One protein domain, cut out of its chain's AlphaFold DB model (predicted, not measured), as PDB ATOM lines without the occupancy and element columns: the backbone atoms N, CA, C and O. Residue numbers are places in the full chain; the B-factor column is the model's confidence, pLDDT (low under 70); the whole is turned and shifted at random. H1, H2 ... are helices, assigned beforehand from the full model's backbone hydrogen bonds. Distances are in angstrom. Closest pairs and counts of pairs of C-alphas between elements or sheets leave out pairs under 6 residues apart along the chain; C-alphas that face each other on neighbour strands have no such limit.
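What this domain is: This is residues 2 to 83 of the 227 residues of the protein "Putative membrane protein" of Terricaulis silvestris (UniProt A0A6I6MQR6). A long helical hairpin, H2 and H3 side by side, has a short first helix, H1, packed on H3 near one end. The printed part has 82 residues with three named helices, in the order H1, H2, H3, and no named strand: all helix. It is only just loose, close to extended, with a radius of gyration of the C-alphas of 17.2 A, and a rod spanning 54 by 19 by 18 A.

How they stand to each other: H1, residues 3 to 8, touches residues 72 to 77 of H3, residues 49 to 83, at a steep tilt of 65 degrees; the closest C-alphas, of Leu 7 and Ile 73, are 5.1 A apart. H1 is close but not clearly touching H2, residues 16 to 38; their closest C-alphas, of Leu 7 and Gly 22, are 7.5 A apart. H2 and H3, a helical hairpin, touch at a shallow tilt of 3 degrees, opposite ways, closest at the C-alphas of Tyr 19 and Leu 77, 6.2 A. Every O i to N i+4 pair is within hydrogen-bond range in H1 and H2, and 29 of 31 in H3.

Where its parts are: H1 begins at C-alpha 3 (104.501, 56.450, 119.247). H2 is 32.3 A long and H3 49.5 A, ending at C-alpha 83 (104.490, 46.548, 134.208).

The domain as a whole: The C-alphas farthest apart, of Gly 12 and Lys 47, are 54.4 A apart. The printed part has no cut, and both links are short. Residues 40 to 42 have pLDDT under 70.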
ATOM      1  N   GLY A   2     103.001  51.768 118.583       90.31
ATOM      2  CA  GLY A   2     103.116  53.089 117.946       90.31
ATOM      3  C   GLY A   2     103.511  54.193 118.938       90.31
ATOM      4  O   GLY A   2     103.347  54.021 120.147       90.31
ATOM      5  N   LEU A   3     103.996  55.333 118.431       91.44
ATOM      6  CA  LEU A   3     104.501  56.450 119.247       91.44
ATOM      7  C   LEU A   3     103.432  57.045 120.177       91.44
ATOM      8  O   LEU A   3     103.695  57.272 121.352       91.44
ATOM      9  N   VAL A   4     102.204  57.226 119.688       92.94
ATOM     10  CA  VAL A   4     101.096  57.763 120.499       92.94
ATOM     11  C   VAL A   4     100.794  56.846 121.691       92.94
ATOM     12  O   VAL A   4     100.682  57.305 122.822       92.94
ATOM     13  N   SER A   5     100.755  55.529 121.470       91.69
ATOM     14  CA  SER A   5     100.576  54.539 122.543       91.69
ATOM     15  C   SER A   5     101.774  54.499 123.507       91.69
ATOM     16  O   SER A   5     101.600  54.307 124.714       91.69
ATOM     17  N   LEU A   6     102.991  54.738 123.006       92.56
ATOM     18  CA  LEU A   6     104.195  54.853 123.829       92.56
ATOM     19  C   LEU A   6     104.176  56.098 124.729       92.56
ATOM     20  O   LEU A   6     104.582  55.997 125.882       92.56
ATOM     21  N   LEU A   7     103.714  57.247 124.242       93.19
ATOM     22  CA  LEU A   7     103.805  58.497 125.001       93.19
ATOM     23  C   LEU A   7     102.563  58.779 125.853       93.19
ATOM     24  O   LEU A   7     102.693  59.343 126.930       93.19
ATOM     25  N   PHE A   8     101.377  58.352 125.417       94.81
ATOM     26  CA  PHE A   8     100.116  58.754 126.057       94.81
ATOM     27  C   PHE A   8      99.309  57.598 126.655       94.81
ATOM     28  O   PHE A   8      98.364  57.848 127.398       94.81
ATOM     29  N   GLY A   9      99.660  56.342 126.359       94.38
ATOM     30  CA  GLY A   9      98.963  55.164 126.884       94.38
ATOM     31  C   GLY A   9      99.665  54.512 128.079       94.38
ATOM     32  O   GLY A   9     100.892  54.483 128.143       94.38
ATOM     33  N   PHE A  10      98.899  53.901 128.984       94.88
ATOM     34  CA  PHE A  10      99.424  53.180 130.160       94.88
ATOM     35  C   PHE A  10      99.488  51.654 129.992       94.88
ATOM     36  O   PHE A  10     100.042  50.952 130.836       94.88
ATOM     37  N   ASN A  11      98.925  51.130 128.904       91.06
ATOM     38  CA  ASN A  11      98.822  49.694 128.674       91.06
ATOM     39  C   ASN A  11     100.078  49.119 128.012       91.06
ATOM     40  O   ASN A  11     100.685  49.744 127.141       91.06
ATOM     41  N   GLY A  12     100.410  47.885 128.393       89.94
ATOM     42  CA  GLY A  12     101.520  47.119 127.838       89.94
ATOM     43  C   GLY A  12     102.829  47.265 128.611       89.94
ATOM     44  O   GLY A  12     102.876  47.774 129.733       89.94
ATOM     45  N   ARG A  13     103.900  46.774 127.984       92.44
ATOM     46  CA  ARG A  13     105.252  46.673 128.542       92.44
ATOM     47  C   ARG A  13     106.250  47.322 127.597       92.44
ATOM     48  O   ARG A  13     106.101  47.222 126.379       92.44
ATOM     49  N   ILE A  14     107.270  47.963 128.159       94.56
ATOM     50  CA  ILE A  14     108.360  48.555 127.380       94.56
ATOM     51  C   ILE A  14     109.714  48.065 127.880       94.56
ATOM     52  O   ILE A  14     109.945  47.918 129.085       94.56
ATOM     53  N   ASN A  15     110.627  47.833 126.939       92.69
ATOM     54  CA  ASN A  15     111.997  47.471 127.276       92.69
ATOM     55  C   ASN A  15     112.799  48.706 127.732       92.69
ATOM     56  O   ASN A  15     112.370  49.855 127.605       92.69
ATOM     57  N   ARG A  16     113.997  48.460 128.261       95.12
ATOM     58  CA  ARG A  16     114.926  49.495 128.742       95.12
ATOM     59  C   ARG A  16     115.316  50.517 127.668       95.12
ATOM     60  O   ARG A  16     115.359  51.701 127.976       95.12
ATOM     61  N   ALA A  17     115.533  50.102 126.419       93.88
ATOM     62  CA  ALA A  17     115.879  51.031 125.341       93.88
ATOM     63  C   ALA A  17     114.728  52.003 125.041       93.88
ATOM     64  O   ALA A  17     114.943  53.204 124.938       93.88
ATOM     65  N   GLN A  18     113.493  51.503 124.973       94.81
ATOM     66  CA  GLN A  18     112.297  52.325 124.763       94.81
ATOM     67  C   GLN A  18     112.037  53.276 125.933       94.81
ATOM     68  O   GLN A  18     111.662  54.424 125.708       94.81
ATOM     69  N   TYR A  19     112.262  52.813 127.165       96.50
ATOM     70  CA  TYR A  19     112.184  53.655 128.354       96.50
ATOM     71  C   TYR A  19     113.214  54.792 128.297       96.50
ATOM     72  O   TYR A  19     112.828  55.952 128.373       96.50
ATOM     73  N   TRP A  20     114.493  54.482 128.063       97.12
ATOM     74  CA  TRP A  20     115.555  55.489 127.986       97.12
ATOM     75  C   TRP A  20     115.362  56.476 126.836       97.12
ATOM     76  O   TRP A  20     115.448  57.679 127.058       97.12
ATOM     77  N   LEU A  21     115.044  55.996 125.631       96.12
ATOM     78  CA  LEU A  21     114.790  56.863 124.479       96.12
ATOM     79  C   LEU A  21     113.577  57.770 124.708       96.12
ATOM     80  O   LEU A  21     113.646  58.961 124.420       96.12
ATOM     81  N   GLY A  22     112.486  57.227 125.258       95.25
ATOM     82  CA  GLY A  22     111.294  58.007 125.581       95.25
ATOM     83  C   GLY A  22     111.573  59.058 126.654       95.25
ATOM     84  O   GLY A  22     111.268  60.231 126.461       95.25
ATOM     85  N   THR A  23     112.195  58.659 127.766       95.88
ATOM     86  CA  THR A  23     112.491  59.562 128.881       95.88
ATOM     87  C   THR A  23     113.491  60.638 128.477       95.88
ATOM     88  O   THR A  23     113.217  61.812 128.703       95.88
ATOM     89  N   ILE A  24     114.615  60.282 127.850       96.75
ATOM     90  CA  ILE A  24     115.615  61.263 127.406       96.75
ATOM     91  C   ILE A  24     115.012  62.186 126.346       96.75
ATOM     92  O   ILE A  24     115.118  63.399 126.485       96.75
ATOM     93  N   GLY A  25     114.329  61.640 125.335       95.88
ATOM     94  CA  GLY A  25     113.741  62.435 124.256       95.88
ATOM     95  C   GLY A  25     112.745  63.477 124.766       95.88
ATOM     96  O   GLY A  25     112.856  64.653 124.429       95.88
ATOM     97  N   VAL A  26     111.820  63.075 125.641       95.56
ATOM     98  CA  VAL A  26     110.827  63.987 126.235       95.56
ATOM     99  C   VAL A  26     111.494  65.038 127.118       95.56
ATOM    100  O   VAL A  26     111.120  66.207 127.056       95.56
ATOM    101  N   ASN A  27     112.503  64.654 127.906       94.38
ATOM    102  CA  ASN A  27     113.226  65.609 128.742       94.38
ATOM    103  C   ASN A  27     113.990  66.626 127.894       94.38
ATOM    104  O   ASN A  27     113.885  67.814 128.167       94.38
ATOM    105  N   VAL A  28     114.705  66.203 126.848       96.75
ATOM    106  CA  VAL A  28     115.426  67.123 125.952       96.75
ATOM    107  C   VAL A  28     114.471  68.133 125.320       96.75
ATOM    108  O   VAL A  28     114.749  69.329 125.356       96.75
ATOM    109  N   VAL A  29     113.321  67.681 124.808       95.31
ATOM    110  CA  VAL A  29     112.293  68.584 124.264       95.31
ATOM    111  C   VAL A  29     111.812  69.564 125.333       95.31
ATOM    112  O   VAL A  29     111.764  70.765 125.077       95.31
ATOM    113  N   ASN A  30     111.521  69.081 126.543       94.38
ATOM    114  CA  ASN A  30     111.124  69.939 127.656       94.38
ATOM    115  C   ASN A  30     112.193  70.997 127.985       94.38
ATOM    116  O   ASN A  30     111.863  72.171 128.105       94.38
ATOM    117  N   TRP A  31     113.471  70.618 128.072       93.81
ATOM    118  CA  TRP A  31     114.575  71.550 128.330       93.81
ATOM    119  C   TRP A  31     114.693  72.624 127.247       93.81
ATOM    120  O   TRP A  31     114.817  73.800 127.576       93.81
ATOM    121  N   VAL A  32     114.610  72.246 125.968       93.88
ATOM    122  CA  VAL A  32     114.657  73.200 124.847       93.88
ATOM    123  C   VAL A  32     113.507  74.202 124.932       93.88
ATOM    124  O   VAL A  32     113.731  75.403 124.795       93.88
ATOM    125  N   VAL A  33     112.289  73.726 125.199       91.94
ATOM    126  CA  VAL A  33     111.112  74.595 125.325       91.94
ATOM    127  C   VAL A  33     111.253  75.538 126.522       91.94
ATOM    128  O   VAL A  33     111.047  76.739 126.374       91.94
ATOM    129  N   MET A  34     111.676  75.033 127.684       90.88
ATOM    130  CA  MET A  34     111.866  75.863 128.880       90.88
ATOM    131  C   MET A  34     112.961  76.918 128.690       90.88
ATOM    132  O   MET A  34     112.786  78.061 129.107       90.88
ATOM    133  N   LEU A  35     114.067  76.576 128.021       90.56
ATOM    134  CA  LEU A  35     115.129  77.534 127.699       90.56
ATOM    135  C   LEU A  35     114.646  78.627 126.738       90.56
ATOM    136  O   LEU A  35     114.952  79.797 126.951       90.56
ATOM    137  N   ALA A  36     113.859  78.268 125.720       88.75
ATOM    138  CA  ALA A  36     113.263  79.243 124.809       88.75
ATOM    139  C   ALA A  36     112.303  80.203 125.537       88.75
ATOM    140  O   ALA A  36     112.254  81.390 125.221       88.75
ATOM    141  N   MET A  37     111.578  79.706 126.544       85.44
ATOM    142  CA  MET A  37     110.672  80.513 127.366       85.44
ATOM    143  C   MET A  37     111.397  81.385 128.396       85.44
ATOM    144  O   MET A  37     110.906  82.460 128.726       85.44
ATOM    145  N   ALA A  38     112.561  80.974 128.905       81.62
ATOM    146  CA  ALA A  38     113.292  81.727 129.927       81.62
ATOM    147  C   ALA A  38     113.755  83.121 129.449       81.62
ATOM    148  O   ALA A  38     113.948  84.021 130.265       81.62
ATOM    149  N   GLY A  39     113.913  83.321 128.137       71.38
ATOM    150  CA  GLY A  39     114.374  84.584 127.553       71.38
ATOM    151  C   GLY A  39     113.312  85.682 127.401       71.38
ATOM    152  O   GLY A  39     113.655  86.779 126.967       71.38
ATOM    153  N   THR A  40     112.036  85.425 127.710       69.06
ATOM    154  CA  THR A  40     110.925  86.302 127.285       69.06
ATOM    155  C   THR A  40     110.423  87.301 128.335       69.06
ATOM    156  O   THR A  40     109.600  88.149 127.998       69.06
ATOM    157  N   SER A  41     110.892  87.260 129.591       63.00
ATOM    158  CA  SER A  41     110.220  87.968 130.698       63.00
ATOM    159  C   SER A  41     111.152  88.709 131.669       63.00
ATOM    160  O   SER A  41     111.175  88.411 132.863       63.00
ATOM    161  N   ALA A  42     111.896  89.714 131.196       65.94
ATOM    162  CA  ALA A  42     112.625  90.634 132.078       65.94
ATOM    163  C   ALA A  42     111.845  91.949 132.278       65.94
ATOM    164  O   ALA A  42     112.125  92.954 131.627       65.94
ATOM    165  N   VAL A  43     110.858  91.956 133.183       78.19
ATOM    166  CA  VAL A  43     110.210  93.192 133.666       78.19
ATOM    167  C   VAL A  43     110.728  93.494 135.078       78.19
ATOM    168  O   VAL A  43     110.516  92.674 135.972       78.19
ATOM    169  N   PRO A  44     111.390  94.643 135.324       79.81
ATOM    170  CA  PRO A  44     111.846  95.004 136.664       79.81
ATOM    171  C   PRO A  44     110.648  95.240 137.595       79.81
ATOM    172  O   PRO A  44     109.952  96.252 137.472       79.81
ATOM    173  N   ALA A  45     110.415  94.320 138.536       79.88
ATOM    174  CA  ALA A  45     109.280  94.374 139.463       79.88
ATOM    175  C   ALA A  45     109.254  95.655 140.312       79.88
ATOM    176  O   ALA A  45     108.185  96.189 140.588       79.88
ATOM    177  N   GLU A  46     110.430  96.190 140.642       84.31
ATOM    178  CA  GLU A  46     110.600  97.433 141.402       84.31
ATOM    179  C   GLU A  46     110.046  98.664 140.670       84.31
ATOM    180  O   GLU A  46     109.568  99.603 141.298       84.31
ATOM    181  N   LYS A  47     110.103  98.664 139.331       87.44
ATOM    182  CA  LYS A  47     109.689  99.808 138.503       87.44
ATOM    183  C   LYS A  47     108.226  99.731 138.087       87.44
ATOM    184  O   LYS A  47     107.599 100.765 137.879       87.44
ATOM    185  N   ASN A  48     107.691  98.522 137.915       89.12
ATOM    186  CA  ASN A  48     106.296  98.321 137.540       89.12
ATOM    187  C   ASN A  48     105.770  96.972 138.070       89.12
ATOM    188  O   ASN A  48     105.822  95.963 137.356       89.12
ATOM    189  N   PRO A  49     105.247  96.939 139.308       86.31
ATOM    190  CA  PRO A  49     104.828  95.693 139.946       86.31
ATOM    191  C   PRO A  49     103.632  95.042 139.237       86.31
ATOM    192  O   PRO A  49     103.576  93.819 139.128       86.31
ATOM    193  N   ALA A  50     102.707  95.838 138.688       88.50
ATOM    194  CA  ALA A  50     101.549  95.324 137.958       88.50
ATOM    195  C   ALA A  50     101.961  94.620 136.652       88.50
ATOM    196  O   ALA A  50     101.496  93.515 136.370       88.50
ATOM    197  N   ALA A  51     102.875  95.221 135.883       88.44
ATOM    198  CA  ALA A  51     103.401  94.605 134.666       88.44
ATOM    199  C   ALA A  51     104.229  93.344 134.965       88.44
ATOM    200  O   ALA A  51     104.124  92.357 134.239       88.44
ATOM    201  N   ALA A  52     105.010  93.343 136.050       86.75
ATOM    202  CA  ALA A  52     105.769  92.167 136.473       86.75
ATOM    203  C   ALA A  52     104.854  91.003 136.885       86.75
ATOM    204  O   ALA A  52     105.093  89.865 136.482       86.75
ATOM    205  N   LEU A  53     103.767  91.278 137.615       86.06
ATOM    206  CA  LEU A  53     102.781  90.260 137.978       86.06
ATOM    207  C   LEU A  53     102.057  89.691 136.746       86.06
ATOM    208  O   LEU A  53     101.865  88.479 136.658       86.06
ATOM    209  N   ALA A  54     101.689  90.537 135.780       88.00
ATOM    210  CA  ALA A  54     101.075  90.105 134.522       88.00
ATOM    211  C   ALA A  54     102.028  89.248 133.659       88.00
ATOM    212  O   ALA A  54     101.616  88.260 133.045       88.00
ATOM    213  N   ALA A  55     103.321  89.578 133.644       87.56
ATOM    214  CA  ALA A  55     104.336  88.771 132.970       87.56
ATOM    215  C   ALA A  55     104.531  87.411 133.666       87.56
ATOM    216  O   ALA A  55     104.563  86.376 133.005       87.56
ATOM    217  N   ALA A  56     104.588  87.385 135.001       85.06
ATOM    218  CA  ALA A  56     104.726  86.145 135.762       85.06
ATOM    219  C   ALA A  56     103.505  85.220 135.608       85.06
ATOM    220  O   ALA A  56     103.659  84.012 135.426       85.06
ATOM    221  N   SER A  57     102.291  85.775 135.642       85.88
ATOM    222  CA  SER A  57     101.057  84.997 135.491       85.88
ATOM    223  C   SER A  57     100.886  84.439 134.078       85.88
ATOM    224  O   SER A  57     100.521  83.273 133.931       85.88
ATOM    225  N   SER A  58     101.212  85.219 133.041       88.56
ATOM    226  CA  SER A  58     101.179  84.738 131.653       88.56
ATOM    227  C   SER A  58     102.218  83.641 131.399       88.56
ATOM    228  O   SER A  58     101.891  82.622 130.792       88.56
ATOM    229  N   GLN A  59     103.426  83.776 131.952       87.19
ATOM    230  CA  GLN A  59     104.447  82.732 131.881       87.19
ATOM    231  C   GLN A  59     103.999  81.446 132.595       87.19
ATOM    232  O   GLN A  59     104.132  80.348 132.051       87.19
ATOM    233  N   LEU A  60     103.411  81.559 133.790       88.19
ATOM    234  CA  LEU A  60     102.888  80.404 134.522       88.19
ATOM    235  C   LEU A  60     101.765  79.698 133.746       88.19
ATOM    236  O   LEU A  60     101.744  78.468 133.689       88.19
ATOM    237  N   ALA A  61     100.874  80.460 133.105       90.31
ATOM    238  CA  ALA A  61      99.797  79.919 132.277       90.31
ATOM    239  C   ALA A  61     100.315  79.095 131.084       90.31
ATOM    240  O   ALA A  61      99.641  78.160 130.653       90.31
ATOM    241  N   MET A  62     101.519  79.391 130.581       89.38
ATOM    242  CA  MET A  62     102.178  78.603 129.535       89.38
ATOM    243  C   MET A  62     102.934  77.384 130.091       89.38
ATOM    244  O   MET A  62     102.854  76.294 129.524       89.38
ATOM    245  N   ILE A  63     103.653  77.540 131.209       90.56
ATOM    246  CA  ILE A  63     104.484  76.478 131.807       90.56
ATOM    247  C   ILE A  63     103.634  75.346 132.394       90.56
ATOM    248  O   ILE A  63     104.004  74.172 132.287       90.56
ATOM    249  N   LEU A  64     102.505  75.676 133.027       91.00
ATOM    250  CA  LEU A  64     101.668  74.709 133.736       91.00
ATOM    251  C   LEU A  64     101.149  73.575 132.825       91.00
ATOM    252  O   LEU A  64     101.426  72.413 133.133       91.00
ATOM    253  N   PRO A  65     100.452  73.842 131.698       93.31
ATOM    254  CA  PRO A  65      99.947  72.774 130.834       93.31
ATOM    255  C   PRO A  65     101.076  71.935 130.221       93.31
ATOM    256  O   PRO A  65     100.950  70.713 130.131       93.31
ATOM    257  N   LEU A  66     102.201  72.562 129.863       93.06
ATOM    258  CA  LEU A  66     103.384  71.860 129.365       93.06
ATOM    259  C   LEU A  66     103.940  70.887 130.413       93.06
ATOM    260  O   LEU A  66     104.178  69.718 130.109       93.06
ATOM    261  N   SER A  67     104.086  71.345 131.657       91.88
ATOM    262  CA  SER A  67     104.581  70.527 132.769       91.88
ATOM    263  C   SER A  67     103.660  69.340 133.053       91.88
ATOM    264  O   SER A  67     104.140  68.226 133.256       91.88
ATOM    265  N   VAL A  68     102.337  69.545 132.999       94.19
ATOM    266  CA  VAL A  68     101.346  68.463 133.135       94.19
ATOM    267  C   VAL A  68     101.481  67.448 131.997       94.19
ATOM    268  O   VAL A  68     101.488  66.244 132.251       94.19
ATOM    269  N   GLY A  69     101.647  67.908 130.754       96.00
ATOM    270  CA  GLY A  69     101.858  67.030 129.601       96.00
ATOM    271  C   GLY A  69     103.138  66.195 129.717       96.00
ATOM    272  O   GLY A  69     103.119  64.985 129.489       96.00
ATOM    273  N   VAL A  70     104.245  66.810 130.136       95.56
ATOM    274  CA  VAL A  70     105.520  66.113 130.363       95.56
ATOM    275  C   VAL A  70     105.398  65.098 131.501       95.56
ATOM    276  O   VAL A  70     105.844  63.958 131.350       95.56
ATOM    277  N   ALA A  71     104.748  65.468 132.607       94.62
ATOM    278  CA  ALA A  71     104.495  64.568 133.729       94.62
ATOM    279  C   ALA A  71     103.634  63.365 133.313       94.62
ATOM    280  O   ALA A  71     103.949  62.230 133.678       94.62
ATOM    281  N   TRP A  72     102.604  63.588 132.491       97.00
ATOM    282  CA  TRP A  72     101.770  62.522 131.935       97.00
ATOM    283  C   TRP A  72     102.591  61.522 131.124       97.00
ATOM    284  O   TRP A  72     102.510  60.314 131.352       97.00
ATOM    285  N   ILE A  73     103.425  62.017 130.207       97.75
ATOM    286  CA  ILE A  73     104.267  61.162 129.367       97.75
ATOM    287  C   ILE A  73     105.281  60.393 130.222       97.75
ATOM    288  O   ILE A  73     105.460  59.184 130.044       97.75
ATOM    289  N   ALA A  74     105.917  61.061 131.188       96.19
ATOM    290  CA  ALA A  74     106.844  60.422 132.115       96.19
ATOM    291  C   ALA A  74     106.164  59.292 132.900       96.19
ATOM    292  O   ALA A  74     106.707  58.187 132.980       96.19
ATOM    293  N   MET A  75     104.953  59.527 133.411       97.19
ATOM    294  CA  MET A  75     104.153  58.499 134.069       97.19
ATOM    295  C   MET A  75     103.798  57.347 133.126       97.19
ATOM    296  O   MET A  75     103.974  56.190 133.498       97.19
ATOM    297  N   ALA A  76     103.346  57.625 131.901       97.56
ATOM    298  CA  ALA A  76     102.990  56.593 130.928       97.56
ATOM    299  C   ALA A  76     104.169  55.652 130.627       97.56
ATOM    300  O   ALA A  76     104.004  54.428 130.564       97.56
ATOM    301  N   LEU A  77     105.379  56.204 130.488       97.94
ATOM    302  CA  LEU A  77     106.609  55.430 130.313       97.94
ATOM    303  C   LEU A  77     106.950  54.610 131.564       97.94
ATOM    304  O   LEU A  77     107.218  53.411 131.459       97.94
ATOM    305  N   GLN A  78     106.909  55.228 132.747       98.00
ATOM    306  CA  GLN A  78     107.215  54.554 134.008       98.00
ATOM    307  C   GLN A  78     106.241  53.412 134.297       98.00
ATOM    308  O   GLN A  78     106.688  52.311 134.600       98.00
ATOM    309  N   VAL A  79     104.931  53.629 134.144       97.94
ATOM    310  CA  VAL A  79     103.889  52.609 134.347       97.94
ATOM    311  C   VAL A  79     104.166  51.378 133.495       97.94
ATOM    312  O   VAL A  79     104.245  50.272 134.026       97.94
ATOM    313  N   LYS A  80     104.411  51.552 132.192       96.31
ATOM    314  CA  LYS A  80     104.702  50.417 131.304       96.31
ATOM    315  C   LYS A  80     106.025  49.730 131.635       96.31
ATOM    316  O   LYS A  80     106.170  48.529 131.402       96.31
ATOM    317  N   ARG A  81     107.003  50.457 132.181       96.94
ATOM    318  CA  ARG A  81     108.277  49.875 132.618       96.94
ATOM    319  C   ARG A  81     108.141  49.120 133.946       96.94
ATOM    320  O   ARG A  81     108.735  48.055 134.093       96.94
ATOM    321  N   PHE A  82     107.316  49.606 134.874       97.25
ATOM    322  CA  PHE A  82     106.911  48.865 136.072       97.25
ATOM    323  C   PHE A  82     106.159  47.589 135.687       97.25
ATOM    324  O   PHE A  82     106.512  46.506 136.158       97.25
ATOM    325  N   HIS A  83     105.199  47.696 134.763       95.94
ATOM    326  CA  HIS A  83     104.490  46.548 134.208       95.94
ATOM    327  C   HIS A  83     105.461  45.544 133.614       95.94
ATOM    328  O   HIS A  83     105.352  44.367 133.924       95.94
TER     329      HIS A  83